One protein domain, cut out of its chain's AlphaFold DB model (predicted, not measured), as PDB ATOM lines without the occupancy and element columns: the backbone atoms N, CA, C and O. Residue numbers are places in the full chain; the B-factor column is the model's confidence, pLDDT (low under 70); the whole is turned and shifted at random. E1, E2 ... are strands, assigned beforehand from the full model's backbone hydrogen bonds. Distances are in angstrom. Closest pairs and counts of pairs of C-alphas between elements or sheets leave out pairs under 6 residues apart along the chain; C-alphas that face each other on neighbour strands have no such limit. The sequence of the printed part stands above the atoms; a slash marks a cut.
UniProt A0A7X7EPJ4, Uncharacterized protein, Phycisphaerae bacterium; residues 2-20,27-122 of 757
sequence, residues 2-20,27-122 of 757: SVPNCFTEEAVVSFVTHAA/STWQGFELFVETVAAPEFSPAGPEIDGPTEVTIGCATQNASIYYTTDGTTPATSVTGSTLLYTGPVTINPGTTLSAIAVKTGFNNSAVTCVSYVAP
ATOM      1  N   SER A   2     121.816 153.542 163.825       34.22
ATOM      2  CA  SER A   2     120.649 153.335 164.687       34.22
ATOM      3  C   SER A   2     119.399 153.191 163.815       34.22
ATOM      4  O   SER A   2     119.260 153.896 162.814       34.22
ATOM      5  N   VAL A   3     118.511 152.260 164.170       41.53
ATOM      6  CA  VAL A   3     117.237 152.022 163.470       41.53
ATOM      7  C   VAL A   3     116.126 151.889 164.520       41.53
ATOM      8  O   VAL A   3     115.858 150.781 164.984       41.53
ATOM      9  N   PRO A   4     115.505 153.003 164.942       39.28
ATOM     10  CA  PRO A   4     114.383 152.957 165.875       39.28
ATOM     11  C   PRO A   4     113.180 152.198 165.288       39.28
ATOM     12  O   PRO A   4     112.946 152.235 164.081       39.28
ATOM     13  N   ASN A   5     112.376 151.588 166.163       46.84
ATOM     14  CA  ASN A   5     111.013 151.108 165.884       46.84
ATOM     15  C   ASN A   5     110.875 150.001 164.808       46.84
ATOM     16  O   ASN A   5     110.042 150.128 163.911       46.84
ATOM     17  N   CYS A   6     111.647 148.908 164.888       40.50
ATOM     18  CA  CYS A   6     111.553 147.801 163.914       40.50
ATOM     19  C   CYS A   6     111.374 146.369 164.471       40.50
ATOM     20  O   CYS A   6     111.209 145.452 163.670       40.50
ATOM     21  N   PHE A   7     111.319 146.164 165.794       47.12
ATOM     22  CA  PHE A   7     111.071 144.847 166.406       47.12
ATOM     23  C   PHE A   7     110.039 144.941 167.536       47.12
ATOM     24  O   PHE A   7     110.081 145.880 168.328       47.12
ATOM     25  N   THR A   8     109.115 143.977 167.599       44.44
ATOM     26  CA  THR A   8     108.052 143.897 168.623       44.44
ATOM     27  C   THR A   8     108.060 142.596 169.432       44.44
ATOM     28  O   THR A   8     107.401 142.539 170.460       44.44
ATOM     29  N   GLU A   9     108.810 141.584 168.989       47.84
ATOM     30  CA  GLU A   9     109.109 140.321 169.689       47.84
ATOM     31  C   GLU A   9     110.570 139.914 169.369       47.84
ATOM     32  O   GLU A   9     111.260 140.643 168.648       47.84
ATOM     33  N   GLU A  10     111.068 138.801 169.926       41.41
ATOM     34  CA  GLU A  10     112.496 138.423 169.917       41.41
ATOM     35  C   GLU A  10     113.171 138.457 168.528       41.41
ATOM     36  O   GLU A  10     112.777 137.760 167.591       41.41
ATOM     37  N   ALA A  11     114.259 139.227 168.414       45.56
ATOM     38  CA  ALA A  11     115.004 139.418 167.172       45.56
ATOM     39  C   ALA A  11     116.389 138.745 167.218       45.56
ATOM     40  O   ALA A  11     117.336 139.269 167.806       45.56
ATOM     41  N   VAL A  12     116.539 137.602 166.539       42.38
ATOM     42  CA  VAL A  12     117.839 136.923 166.389       42.38
ATOM     43  C   VAL A  12     118.678 137.614 165.309       42.38
ATOM     44  O   VAL A  12     118.484 137.398 164.111       42.38
ATOM     45  N   VAL A  13     119.647 138.432 165.723       47.19
ATOM     46  CA  VAL A  13     120.595 139.096 164.813       47.19
ATOM     47  C   VAL A  13     121.769 138.164 164.496       47.19
ATOM     48  O   VAL A  13     122.460 137.692 165.393       47.19
ATOM     49  N   SER A  14     122.024 137.920 163.207       41.81
ATOM     50  CA  SER A  14     123.168 137.129 162.726       41.81
ATOM     51  C   SER A  14     124.116 137.981 161.883       41.81
ATOM     52  O   SER A  14     123.683 138.679 160.967       41.81
ATOM     53  N   PHE A  15     125.418 137.884 162.156       49.94
ATOM     54  CA  PHE A  15     126.469 138.604 161.435       49.94
ATOM     55  C   PHE A  15     127.284 137.650 160.551       49.94
ATOM     56  O   PHE A  15     127.637 136.553 160.976       49.94
ATOM     57  N   VAL A  16     127.636 138.089 159.339       45.97
ATOM     58  CA  VAL A  16     128.538 137.363 158.429       45.97
ATOM     59  C   VAL A  16     129.724 138.260 158.095       45.97
ATOM     60  O   VAL A  16     129.557 139.312 157.481       45.97
ATOM     61  N   THR A  17     130.930 137.844 158.475       52.31
ATOM     62  CA  THR A  17     132.176 138.543 158.140       52.31
ATOM     63  C   THR A  17     132.832 137.924 156.903       52.31
ATOM     64  O   THR A  17     132.787 136.715 156.691       52.31
ATOM     65  N   HIS A  18     133.450 138.760 156.066       44.47
ATOM     66  CA  HIS A  18     134.284 138.332 154.939       44.47
ATOM     67  C   HIS A  18     135.715 138.835 155.154       44.47
ATOM     68  O   HIS A  18     135.934 140.037 155.295       44.47
ATOM     69  N   ALA A  19     136.692 137.927 155.151       46.31
ATOM     70  CA  ALA A  19     138.107 138.276 155.235       46.31
ATOM     71  C   ALA A  19     138.689 138.523 153.832       46.31
ATOM     72  O   ALA A  19     138.800 137.606 153.018       46.31
ATOM     73  N   ALA A  20     139.087 139.765 153.552       45.53
ATOM     74  CA  ALA A  20     139.742 140.142 152.301       45.53
ATOM     75  C   ALA A  20     141.270 139.945 152.390       45.53
ATOM     76  O   ALA A  20     142.026 140.906 152.511       45.53
ATOM     77  N   SER A  27     140.166 137.027 167.489       51.91
ATOM     78  CA  SER A  27     138.918 136.674 168.177       51.91
ATOM     79  C   SER A  27     138.488 137.708 169.229       51.91
ATOM     80  O   SER A  27     138.140 137.353 170.353       51.91
ATOM     81  N   THR A  28     138.509 138.995 168.881       47.56
ATOM     82  CA  THR A  28     137.885 140.062 169.673       47.56
ATOM     83  C   THR A  28     136.428 140.221 169.257       47.56
ATOM     84  O   THR A  28     136.109 141.004 168.363       47.56
ATOM     85  N   TRP A  29     135.541 139.483 169.928       45.84
ATOM     86  CA  TRP A  29     134.122 139.833 169.977       45.84
ATOM     87  C   TRP A  29     133.987 141.215 170.625       45.84
ATOM     88  O   TRP A  29     134.200 141.361 171.826       45.84
ATOM     89  N   GLN A  30     133.624 142.228 169.839       51.06
ATOM     90  CA  GLN A  30     132.975 143.411 170.395       51.06
ATOM     91  C   GLN A  30     131.497 143.068 170.568       51.06
ATOM     92  O   GLN A  30     130.827 142.714 169.597       51.06
ATOM     93  N   GLY A  31     131.007 143.118 171.807       44.88
ATOM     94  CA  GLY A  31     129.583 142.976 172.085       44.88
ATOM     95  C   GLY A  31     128.799 144.109 171.423       44.88
ATOM     96  O   GLY A  31     129.237 145.259 171.435       44.88
ATOM     97  N   PHE A  32     127.650 143.782 170.839       52.22
ATOM     98  CA  PHE A  32     126.678 144.774 170.395       52.22
ATOM     99  C   PHE A  32     125.579 144.870 171.453       52.22
ATOM    100  O   PHE A  32     124.787 143.941 171.607       52.22
ATOM    101  N   GLU A  33     125.542 145.982 172.183       52.00
ATOM    102  CA  GLU A  33     124.479 146.269 173.145       52.00
ATOM    103  C   GLU A  33     123.281 146.897 172.420       52.00
ATOM    104  O   GLU A  33     123.403 147.915 171.732       52.00
ATOM    105  N   LEU A  34     122.109 146.272 172.560       53.28
ATOM    106  CA  LEU A  34     120.854 146.790 172.024       53.28
ATOM    107  C   LEU A  34     120.225 147.748 173.043       53.28
ATOM    108  O   LEU A  34     119.507 147.327 173.948       53.28
ATOM    109  N   PHE A  35     120.481 149.044 172.883       54.47
ATOM    110  CA  PHE A  35     119.868 150.076 173.716       54.47
ATOM    111  C   PHE A  35     118.378 150.239 173.383       54.47
ATOM    112  O   PHE A  35     118.019 150.856 172.380       54.47
ATOM    113  N   VAL A  36     117.516 149.693 174.242       69.81
ATOM    114  CA  VAL A  36     116.093 150.055 174.320       69.81
ATOM    115  C   VAL A  36     115.976 151.271 175.239       69.81
ATOM    116  O   VAL A  36     116.454 151.236 176.373       69.81
ATOM    117  N   GLU A  37     115.369 152.353 174.753       79.50
ATOM    118  CA  GLU A  37     115.171 153.571 175.546       79.50
ATOM    119  C   GLU A  37     114.213 153.318 176.725       79.50
ATOM    120  O   GLU A  37     113.251 152.554 176.617       79.50
ATOM    121  N   THR A  38     114.465 153.970 177.858       88.19
ATOM    122  CA  THR A  38     113.649 153.857 179.077       88.19
ATOM    123  C   THR A  38     112.721 155.061 179.207       88.19
ATOM    124  O   THR A  38     113.120 156.192 178.925       88.19
ATOM    125  N   VAL A  39     111.478 154.834 179.634       92.75
ATOM    126  CA  VAL A  39     110.510 155.901 179.925       92.75
ATOM    127  C   VAL A  39     110.982 156.717 181.134       92.75
ATOM    128  O   VAL A  39     111.428 156.162 182.137       92.75
ATOM    129  N   ALA A  40     110.879 158.043 181.051       92.31
ATOM    130  CA  ALA A  40     111.198 158.941 182.154       92.31
ATOM    131  C   ALA A  40     110.266 158.692 183.352       92.31
ATOM    132  O   ALA A  40     109.070 158.454 183.173       92.31
ATOM    133  N   ALA A  41     110.808 158.762 184.568       94.25
ATOM    134  CA  ALA A  41     110.022 158.633 185.792       94.25
ATOM    135  C   ALA A  41     108.908 159.702 185.859       94.25
ATOM    136  O   ALA A  41     109.089 160.799 185.320       94.25
ATOM    137  N   PRO A  42     107.756 159.406 186.489       97.56
ATOM    138  CA  PRO A  42     106.750 160.420 186.754       97.56
ATOM    139  C   PRO A  42     107.281 161.530 187.665       97.56
ATOM    140  O   PRO A  42     108.035 161.265 188.600       97.56
ATOM    141  N   GLU A  43     106.846 162.761 187.429       94.56
ATOM    142  CA  GLU A  43     107.182 163.928 188.249       94.56
ATOM    143  C   GLU A  43     105.906 164.469 188.897       94.56
ATOM    144  O   GLU A  43     104.898 164.645 188.213       94.56
ATOM    145  N   PHE A  44     105.927 164.731 190.205       96.56
ATOM    146  CA  PHE A  44     104.782 165.299 190.924       96.56
ATOM    147  C   PHE A  44     104.908 166.821 191.046       96.56
ATOM    148  O   PHE A  44     106.000 167.351 191.250       96.56
ATOM    149  N   SER A  45     103.787 167.534 190.943       92.12
ATOM    150  CA  SER A  45     103.719 168.985 191.134       92.12
ATOM    151  C   SER A  45     102.430 169.367 191.881       92.12
ATOM    152  O   SER A  45     101.348 169.194 191.307       92.12
ATOM    153  N   PRO A  46     102.516 169.863 193.137       91.12
ATOM    154  CA  PRO A  46     103.743 170.057 193.920       91.12
ATOM    155  C   PRO A  46     104.461 168.736 194.237       91.12
ATOM    156  O   PRO A  46     103.827 167.717 194.502       91.12
ATOM    157  N   ALA A  47     105.797 168.763 194.229       83.94
ATOM    158  CA  ALA A  47     106.639 167.569 194.384       83.94
ATOM    159  C   ALA A  47     106.622 166.950 195.794       83.94
ATOM    160  O   ALA A  47     107.087 165.828 195.971       83.94
ATOM    161  N   GLY A  48     106.088 167.672 196.784       81.75
ATOM    162  CA  GLY A  48     106.121 167.271 198.187       81.75
ATOM    163  C   GLY A  48     107.525 167.366 198.810       81.75
ATOM    164  O   GLY A  48     108.412 168.010 198.243       81.75
ATOM    165  N   PRO A  49     107.735 166.758 199.991       76.44
ATOM    166  CA  PRO A  49     106.738 166.001 200.750       76.44
ATOM    167  C   PRO A  49     105.730 166.897 201.492       76.44
ATOM    168  O   PRO A  49     104.696 166.408 201.924       76.44
ATOM    169  N   GLU A  50     105.983 168.196 201.646       76.69
ATOM    170  CA  GLU A  50     105.199 169.048 202.554       76.69
ATOM    171  C   GLU A  50     103.995 169.722 201.864       76.69
ATOM    172  O   GLU A  50     104.142 170.302 200.787       76.69
ATOM    173  N   ILE A  51     102.807 169.651 202.487       71.00
ATOM    174  CA  ILE A  51     101.567 170.333 202.062       71.00
ATOM    175  C   ILE A  51     100.734 170.819 203.264       71.00
ATOM    176  O   ILE A  51     100.540 170.096 204.239       71.00
ATOM    177  N   ASP A  52     100.171 172.028 203.163       64.56
ATOM    178  CA  ASP A  52      99.389 172.680 204.234       64.56
ATOM    179  C   ASP A  52      97.943 172.155 204.388       64.56
ATOM    180  O   ASP A  52      97.203 172.576 205.281       64.56
ATOM    181  N   GLY A  53      97.498 171.253 203.510       72.25
ATOM    182  CA  GLY A  53      96.131 170.731 203.501       72.25
ATOM    183  C   GLY A  53      95.789 169.959 202.221       72.25
ATOM    184  O   GLY A  53      96.696 169.621 201.456       72.25
ATOM    185  N   PRO A  54      94.495 169.675 201.968       79.88
ATOM    186  CA  PRO A  54      94.035 169.003 200.752       79.88
ATOM    187  C   PRO A  54      94.501 169.749 199.494       79.88
ATOM    188  O   PRO A  54      94.093 170.884 199.250       79.88
ATOM    189  N   THR A  55      95.371 169.117 198.708       85.50
ATOM    190  CA  THR A  55      96.116 169.752 197.610       85.50
ATOM    191  C   THR A  55      95.952 168.955 196.320       85.50
ATOM    192  O   THR A  55      96.081 167.734 196.326       85.50
ATOM    193  N   GLU A  56      95.690 169.621 195.194       94.19
ATOM    194  CA  GLU A  56      95.697 168.968 193.879       94.19
ATOM    195  C   GLU A  56      97.139 168.757 193.394       94.19
ATOM    196  O   GLU A  56      97.844 169.710 193.058       94.19
ATOM    197  N   VAL A  57      97.573 167.498 193.341       94.44
ATOM    198  CA  VAL A  57      98.863 167.086 192.783       94.44
ATOM    199  C   VAL A  57      98.678 166.650 191.335       94.44
ATOM    200  O   VAL A  57      97.872 165.777 191.009       94.44
ATOM    201  N   THR A  58      99.459 167.252 190.446       96.38
ATOM    202  CA  THR A  58      99.574 166.842 189.043       96.38
ATOM    203  C   THR A  58     100.749 165.893 188.856       96.38
ATOM    204  O   THR A  58     101.784 166.046 189.502       96.38
ATOM    205  N   ILE A  59     100.593 164.917 187.959       97.25
ATOM    206  CA  ILE A  59     101.626 163.943 187.601       97.25
ATOM    207  C   ILE A  59     102.032 164.159 186.136       97.25
ATOM    208  O   ILE A  59     101.209 164.057 185.224       97.25
ATOM    209  N   GLY A  60     103.301 164.488 185.908       93.38
ATOM    210  CA  GLY A  60     103.917 164.654 184.590       93.38
ATOM    211  C   GLY A  60     104.839 163.491 184.218       93.38
ATOM    212  O   GLY A  60     105.167 162.651 185.048       93.38
ATOM    213  N   CYS A  61     105.277 163.444 182.959       93.56
ATOM    214  CA  CYS A  61     106.351 162.567 182.481       93.56
ATOM    215  C   CYS A  61     107.000 163.208 181.245       93.56
ATOM    216  O   CYS A  61     106.298 163.628 180.323       93.56
ATOM    217  N   ALA A  62     108.334 163.267 181.197       92.44
ATOM    218  CA  ALA A  62     109.061 163.863 180.071       92.44
ATOM    219  C   ALA A  62     108.973 163.034 178.769       92.44
ATOM    220  O   ALA A  62     109.143 163.565 177.668       92.44
ATOM    221  N   THR A  63     108.683 161.730 178.855       91.44
ATOM    222  CA  THR A  63     108.514 160.871 177.676       91.44
ATOM    223  C   THR A  63     107.130 161.073 177.063       91.44
ATOM    224  O   THR A  63     106.145 160.459 177.471       91.44
ATOM    225  N   GLN A  64     107.063 161.899 176.017       89.19
ATOM    226  CA  GLN A  64     105.816 162.200 175.310       89.19
ATOM    227  C   GLN A  64     105.049 160.925 174.901       89.19
ATOM    228  O   GLN A  64     105.624 159.988 174.330       89.19
ATOM    229  N   ASN A  65     103.737 160.929 175.157       86.62
ATOM    230  CA  ASN A  65     102.788 159.837 174.909       86.62
ATOM    231  C   ASN A  65     103.055 158.539 175.709       86.62
ATOM    232  O   ASN A  65     102.663 157.464 175.258       86.62
ATOM    233  N   ALA A  66     103.713 158.616 176.869       92.94
ATOM    234  CA  ALA A  66     103.648 157.555 177.875       92.94
ATOM    235  C   ALA A  66     102.291 157.572 178.612       92.94
ATOM    236  O   ALA A  66     101.673 158.627 178.765       92.94
ATOM    237  N   SER A  67     101.834 156.410 179.080       96.00
ATOM    238  CA  SER A  67     100.703 156.284 180.010       96.00
ATOM    239  C   SER A  67     101.227 156.216 181.441       96.00
ATOM    240  O   SER A  67     102.216 155.530 181.686       96.00
ATOM    241  N   ILE A  68     100.570 156.905 182.375       97.94
ATOM    242  CA  ILE A  68     100.983 156.965 183.782       97.94
ATOM    243  C   ILE A  68      99.931 156.270 184.648       97.94
ATOM    244  O   ILE A  68      98.741 156.574 184.547       97.94
ATOM    245  N   TYR A  69     100.381 155.358 185.504       97.38
ATOM    246  CA  TYR A  69      99.564 154.620 186.465       97.38
ATOM    247  C   TYR A  69     100.012 154.950 187.887       97.38
ATOM    248  O   TYR A  69     101.209 155.129 188.110       97.38
ATOM    249  N   TYR A  70      99.080 155.057 188.834       97.69
ATOM    250  CA  TYR A  70      99.364 155.537 190.189       97.69
ATOM    251  C   TYR A  70      98.500 154.884 191.277       97.69
ATOM    252  O   TYR A  70      97.473 154.271 190.989       97.69
ATOM    253  N   THR A  71      98.925 155.047 192.525       94.56
ATOM    254  CA  THR A  71      98.303 154.563 193.768       94.56
ATOM    255  C   THR A  71      98.448 155.641 194.852       94.56
ATOM    256  O   THR A  71      99.402 156.418 194.825       94.56
ATOM    257  N   THR A  72      97.509 155.721 195.802       92.06
ATOM    258  CA  THR A  72      97.506 156.728 196.896       92.06
ATOM    259  C   THR A  72      97.618 156.120 198.300       92.06
ATOM    260  O   THR A  72      97.546 156.831 199.300       92.06
ATOM    261  N   ASP A  73      97.775 154.801 198.375       83.75
ATOM    262  CA  ASP A  73      97.876 153.981 199.587       83.75
ATOM    263  C   ASP A  73      99.320 153.508 199.864       83.75
ATOM    264  O   ASP A  73      99.550 152.663 200.724       83.75
ATOM    265  N   GLY A  74     100.302 154.024 199.115       79.38
ATOM    266  CA  GLY A  74     101.703 153.597 199.176       79.38
ATOM    267  C   GLY A  74     102.025 152.260 198.492       79.38
ATOM    268  O   GLY A  74     103.202 151.914 198.401       79.38
ATOM    269  N   THR A  75     101.043 151.519 197.963       89.44
ATOM    270  CA  THR A  75     101.311 150.262 197.236       89.44
ATOM    271  C   THR A  75     102.016 150.519 195.900       89.44
ATOM    272  O   THR A  75     101.841 151.569 195.282       89.44
ATOM    273  N   THR A  76     102.826 149.573 195.416       91.56
ATOM    274  CA  THR A  76     103.536 149.729 194.134       91.56
ATOM    275  C   THR A  76     102.549 149.695 192.955       91.56
ATOM    276  O   THR A  76     101.883 148.674 192.772       91.56
ATOM    277  N   PRO A  77     102.465 150.747 192.117       95.25
ATOM    278  CA  PRO A  77     101.523 150.795 191.004       95.25
ATOM    279  C   PRO A  77     101.896 149.796 189.904       95.25
ATOM    280  O   PRO A  77     103.053 149.682 189.491       95.25
ATOM    281  N   ALA A  78     100.890 149.091 189.394       93.06
ATOM    282  CA  ALA A  78     101.027 148.195 188.255       93.06
ATOM    283  C   ALA A  78     101.130 148.960 186.919       93.06
ATOM    284  O   ALA A  78     100.807 150.137 186.802       93.06
ATOM    285  N   THR A  79     101.521 148.260 185.853       93.50
ATOM    286  CA  THR A  79     101.608 148.806 184.483       93.50
ATOM    287  C   THR A  79     100.255 148.862 183.748       93.50
ATOM    288  O   THR A  79     100.205 149.062 182.533       93.50
ATOM    289  N   SER A  80      99.156 148.639 184.474       90.06
ATOM    290  CA  SER A  80      97.766 148.647 184.003       90.06
ATOM    291  C   SER A  80      96.816 148.849 185.194       90.06
ATOM    292  O   SER A  80      97.225 148.664 186.339       90.06
ATOM    293  N   VAL A  81      95.550 149.206 184.945       92.06
ATOM    294  CA  VAL A  81      94.540 149.347 186.013       92.06
ATOM    295  C   VAL A  81      94.228 147.980 186.630       92.06
ATOM    296  O   VAL A  81      93.626 147.128 185.977       92.06
ATOM    297  N   THR A  82      94.632 147.776 187.885       88.50
ATOM    298  CA  THR A  82      94.348 146.572 188.683       88.50
ATOM    299  C   THR A  82      94.580 146.846 190.174       88.50
ATOM    300  O   THR A  82      95.473 147.614 190.533       88.50
ATOM    301  N   GLY A  83      93.783 146.235 191.054       90.12
ATOM    302  CA  GLY A  83      93.838 146.497 192.497       90.12
ATOM    303  C   GLY A  83      93.631 147.981 192.823       90.12
ATOM    304  O   GLY A  83      92.671 148.590 192.358       90.12
ATOM    305  N   SER A  84      94.556 148.555 193.589       90.62
ATOM    306  CA  SER A  84      94.653 149.984 193.918       90.62
ATOM    307  C   SER A  84      95.127 150.873 192.755       90.62
ATOM    308  O   SER A  84      95.044 152.096 192.847       90.62
ATOM    309  N   THR A  85      95.651 150.293 191.668       95.69
ATOM    310  CA  THR A  85      96.307 151.050 190.590       95.69
ATOM    311  C   THR A  85      95.294 151.719 189.663       95.69
ATOM    312  O   THR A  85      94.534 151.051 188.960       95.69
ATOM    313  N   LEU A  86      95.354 153.048 189.593       94.69
ATOM    314  CA  LEU A  86      94.525 153.913 188.758       94.69
ATOM    315  C   LEU A  86      95.309 154.448 187.551       94.69
ATOM    316  O   LEU A  86      96.524 154.623 187.605       94.69
ATOM    317  N   LEU A  87      94.613 154.745 186.449       96.31
ATOM    318  CA  LEU A  87      95.180 155.475 185.309       96.31
ATOM    319  C   LEU A  87      95.106 156.983 185.586       96.31
ATOM    320  O   LEU A  87      94.042 157.495 185.930       96.31
ATOM    321  N   TYR A  88      96.209 157.707 185.401       97.12
ATOM    322  CA  TYR A  88      96.231 159.162 185.556       97.12
ATOM    323  C   TYR A  88      95.555 159.864 184.367       97.12
ATOM    324  O   TYR A  88      95.985 159.728 183.219       97.12
ATOM    325  N   THR A  89      94.500 160.636 184.646       94.00
ATOM    326  CA  THR A  89      93.709 161.375 183.640       94.00
ATOM    327  C   THR A  89      93.485 162.855 183.980       94.00
ATOM    328  O   THR A  89      92.859 163.572 183.202       94.00
ATOM    329  N   GLY A  90      93.964 163.315 185.136       91.12
ATOM    330  CA  GLY A  90      93.777 164.662 185.680       91.12
ATOM    331  C   GLY A  90      94.369 164.761 187.094       91.12
ATOM    332  O   GLY A  90      94.815 163.735 187.607       91.12
ATOM    333  N   PRO A  91      94.393 165.958 187.715       94.62
ATOM    334  CA  PRO A  91      94.969 166.157 189.046       94.62
ATOM    335  C   PRO A  91      94.363 165.223 190.104       94.62
ATOM    336  O   PRO A  91      93.179 164.894 190.052       94.62
ATOM    337  N   VAL A  92      95.180 164.819 191.076       91.94
ATOM    338  CA  VAL A  92      94.803 163.931 192.182       91.94
ATOM    339  C   VAL A  92      94.768 164.748 193.470       91.94
ATOM    340  O   VAL A  92      95.752 165.403 193.802       91.94
ATOM    341  N   THR A  93      93.662 164.727 194.214       91.12
ATOM    342  CA  THR A  93      93.597 165.390 195.526       91.12
ATOM    343  C   THR A  93      94.332 164.554 196.572       91.12
ATOM    344  O   THR A  93      93.951 163.418 196.847       91.12
ATOM    345  N   ILE A  94      95.378 165.128 197.159       88.94
ATOM    346  CA  ILE A  94      96.264 164.516 198.152       88.94
ATOM    347  C   ILE A  94      96.077 165.238 199.489       88.94
ATOM    348  O   ILE A  94      96.103 166.467 199.548       88.94
ATOM    349  N   ASN A  95      95.898 164.476 200.568       81.88
ATOM    350  CA  ASN A  95      95.834 164.996 201.939       81.88
ATOM    351  C   ASN A  95      97.161 164.724 202.673       81.88
ATOM    352  O   ASN A  95      97.825 163.734 202.351       81.88
ATOM    353  N   PRO A  96      97.537 165.509 203.699       75.88
ATOM    354  CA  PRO A  96      98.612 165.127 204.616       75.88
ATOM    355  C   PRO A  96      98.389 163.707 205.170       75.88
ATOM    356  O   PRO A  96      97.281 163.373 205.586       75.88
ATOM    357  N   GLY A  97      99.424 162.866 205.129       74.88
ATOM    358  CA  GLY A  97      99.384 161.427 205.424       74.88
ATOM    359  C   GLY A  97      99.215 160.512 204.196       74.88
ATOM    360  O   GLY A  97      99.374 159.300 204.317       74.88
ATOM    361  N   THR A  98      98.920 161.050 203.007       84.31
ATOM    362  CA  THR A  98      98.720 160.249 201.780       84.31
ATOM    363  C   THR A  98     100.060 159.915 201.118       84.31
ATOM    364  O   THR A  98     100.890 160.804 200.931       84.31
ATOM    365  N   THR A  99     100.262 158.667 200.681       90.75
ATOM    366  CA  THR A  99     101.479 158.269 199.943       90.75
ATOM    367  C   THR A  99     101.159 157.991 198.480       90.75
ATOM    368  O   THR A  99     100.523 156.991 198.151       90.75
ATOM    369  N   LEU A 100     101.598 158.899 197.606       94.88
ATOM    370  CA  LEU A 100     101.391 158.839 196.163       94.88
ATOM    371  C   LEU A 100     102.570 158.120 195.495       94.88
ATOM    372  O   LEU A 100     103.703 158.598 195.560       94.88
ATOM    373  N   SER A 101     102.288 157.019 194.803       94.19
ATOM    374  CA  SER A 101     103.257 156.287 193.980       94.19
ATOM    375  C   SER A 101     102.792 156.238 192.528       94.19
ATOM    376  O   SER A 101     101.607 156.051 192.273       94.19
ATOM    377  N   ALA A 102     103.700 156.388 191.560       96.62
ATOM    378  CA  ALA A 102     103.374 156.367 190.132       96.62
ATOM    379  C   ALA A 102     104.462 155.713 189.261       96.62
ATOM    380  O   ALA A 102     105.653 155.823 189.548       96.62
ATOM    381  N   ILE A 103     104.051 155.101 188.147       96.94
ATOM    382  CA  ILE A 103     104.915 154.536 187.098       96.94
ATOM    383  C   ILE A 103     104.453 154.995 185.706       96.94
ATOM    384  O   ILE A 103     103.253 155.088 185.442       96.94
ATOM    385  N   ALA A 104     105.394 155.266 184.801       97.06
ATOM    386  CA  ALA A 104     105.134 155.607 183.407       97.06
ATOM    387  C   ALA A 104     105.571 154.471 182.464       97.06
ATOM    388  O   ALA A 104     106.658 153.902 182.593       97.06
ATOM    389  N   VAL A 105     104.724 154.151 181.484       93.69
ATOM    390  CA  VAL A 105     104.932 153.045 180.535       93.69
ATOM    391  C   VAL A 105     104.657 153.473 179.096       93.69
ATOM    392  O   VAL A 105     103.824 154.344 178.834       93.69
ATOM    393  N   LYS A 106     105.353 152.854 178.138       91.25
ATOM    394  CA  LYS A 106     105.209 153.141 176.705       91.25
ATOM    395  C   LYS A 106     105.650 151.940 175.871       91.25
ATOM    396  O   LYS A 106     106.720 151.386 176.094       91.25
ATOM    397  N   THR A 107     104.844 151.553 174.886       87.19
ATOM    398  CA  THR A 107     105.137 150.407 174.012       87.19
ATOM    399  C   THR A 107     106.466 150.592 173.273       87.19
ATOM    400  O   THR A 107     106.676 151.620 172.632       87.19
ATOM    401  N   GLY A 108     107.344 149.585 173.341       77.88
ATOM    402  CA  GLY A 108     108.674 149.607 172.714       77.88
ATOM    403  C   GLY A 108     109.774 150.296 173.535       77.88
ATOM    404  O   GLY A 108     110.885 150.433 173.035       77.88
ATOM    405  N   PHE A 109     109.475 150.714 174.768       86.44
ATOM    406  CA  PHE A 109     110.422 151.283 175.729       86.44
ATOM    407  C   PHE A 109     110.488 150.393 176.979       86.44
ATOM    408  O   PHE A 109     109.535 149.673 177.287       86.44
ATOM    409  N   ASN A 110     111.579 150.481 177.741       89.00
ATOM    410  CA  ASN A 110     111.604 149.963 179.111       89.00
ATOM    411  C   ASN A 110     110.724 150.854 180.004       89.00
ATOM    412  O   ASN A 110     110.759 152.079 179.869       89.00
ATOM    413  N   ASN A 111     109.959 150.264 180.926       93.12
ATOM    414  CA  ASN A 111     109.141 151.019 181.886       93.12
ATOM    415  C   ASN A 111     110.005 151.958 182.741       93.12
ATOM    416  O   ASN A 111     111.183 151.684 182.974       93.12
ATOM    417  N   SER A 112     109.413 153.044 183.238       95.56
ATOM    418  CA  SER A 112     110.115 153.943 184.149       95.56
ATOM    419  C   SER A 112     110.393 153.295 185.509       95.56
ATOM    420  O   SER A 112     109.763 152.307 185.893       95.56
ATOM    421  N   ALA A 113     111.275 153.919 186.291       92.62
ATOM    422  CA  ALA A 113     111.263 153.733 187.739       92.62
ATOM    423  C   ALA A 113     109.918 154.200 188.333       92.62
ATOM    424  O   ALA A 113     109.223 155.031 187.736       92.62
ATOM    425  N   VAL A 114     109.568 153.679 189.509       95.06
ATOM    426  CA  VAL A 114     108.424 154.161 190.296       95.06
ATOM    427  C   VAL A 114     108.851 155.414 191.060       95.06
ATOM    428  O   VAL A 114     109.828 155.369 191.807       95.06
ATOM    429  N   THR A 115     108.111 156.509 190.905       93.38
ATOM    430  CA  THR A 115     108.236 157.695 191.763       93.38
ATOM    431  C   THR A 115     107.277 157.538 192.933       93.38
ATOM    432  O   THR A 115     106.099 157.279 192.706       93.38
ATOM    433  N   CYS A 116     107.757 157.691 194.166       91.44
ATOM    434  CA  CYS A 116     106.962 157.570 195.391       91.44
ATOM    435  C   CYS A 116     107.241 158.765 196.307       91.44
ATOM    436  O   CYS A 116     108.403 159.058 196.590       91.44
ATOM    437  N   VAL A 117     106.188 159.428 196.790       88.62
ATOM    438  CA  VAL A 117     106.265 160.525 197.765       88.62
ATOM    439  C   VAL A 117     105.183 160.334 198.823       88.62
ATOM    440  O   VAL A 117     103.994 160.266 198.511       88.62
ATOM    441  N   SER A 118     105.600 160.276 200.090       84.31
ATOM    442  CA  SER A 118     104.689 160.395 201.227       84.31
ATOM    443  C   SER A 118     104.498 161.874 201.543       84.31
ATOM    444  O   SER A 118     105.475 162.575 201.814       84.31
ATOM    445  N   TYR A 119     103.260 162.354 201.448       82.12
ATOM    446  CA  TYR A 119     102.929 163.747 201.711       82.12
ATOM    447  C   TYR A 119     102.603 163.949 203.190       82.12
ATOM    448  O   TYR A 119     101.799 163.220 203.765       82.12
ATOM    449  N   VAL A 120     103.206 164.958 203.810       68.75
ATOM    450  CA  VAL A 120     103.123 165.264 205.246       68.75
ATOM    451  C   VAL A 120     102.794 166.742 205.467       68.75
ATOM    452  O   VAL A 120     102.909 167.558 204.555       68.75
ATOM    453  N   ALA A 121     102.395 167.103 206.686       56.12
ATOM    454  CA  ALA A 121     102.373 168.506 207.096       56.12
ATOM    455  C   ALA A 121     103.820 169.044 207.231       56.12
ATOM    456  O   ALA A 121     104.711 168.250 207.558       56.12
ATOM    457  N   PRO A 122     104.077 170.348 207.009       48.94
ATOM    458  CA  PRO A 122     105.431 170.898 207.052       48.94
ATOM    459  C   PRO A 122     106.141 170.709 208.397       48.94
ATOM    460  O   PRO A 122     105.548 170.911 209.462       48.94
TER     461      PRO A 122
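AT A GLANCE: This is residues 2 to 20 and 27 to 122 of the 757 residues of an uncharacterized protein of Phycisphaerae bacterium (UniProt A0A7X7EPJ4). With little regular structure, this is a small sandwich of two three-stranded sheets face to face, E1 E2 E4 and E3 E5 E6, with residues 10 to 20 and 27 to 33 sticking out far beyond it. The printed part has 115 residues, 28 of them in six named strands, E1 to E6 along the chain, and no named helix; its class is all strand, both sheets antiparallel. It is only just loose, close to extended, with radius of gyration of the C-alphas 19.9 A and spans of 74 by 26 by 22 A.

IN THESE COORDINATES: Pass residues 2 to 42 to find E1, residues 43 to 45, from C-alpha 43 at (107.182, 163.928, 188.249). Next come E2, residues 55 to 60, 16.0 A; E3, 67 to 71, 14.1 A; E4, 92 to 94; E5, 99 to 105, 20.4 A; and E6, 115 to 118, ending at (104.689, 160.395, 201.227).

HOW THE PARTS SIT: Look within hydrogen-bond range for N 43 and O 60, 2.9 A, in hairpin E1 and E2, and N 57 and O 92, 2.8 A, between E2 and E4. Likewise find N 69 and O 103, 2.9 A, between E3 and E5, and N 102 and O 115, 2.8 A, in hairpin E5 and E6.

THE WHOLE: Residues 21 to 26 are not printed; C-alphas 20 and 27 are 16.3 A apart. Link E3 to E4 is long. Residues 2 to 20, 27 to 36, 52 and 120 to 122 have pLDDT under 70.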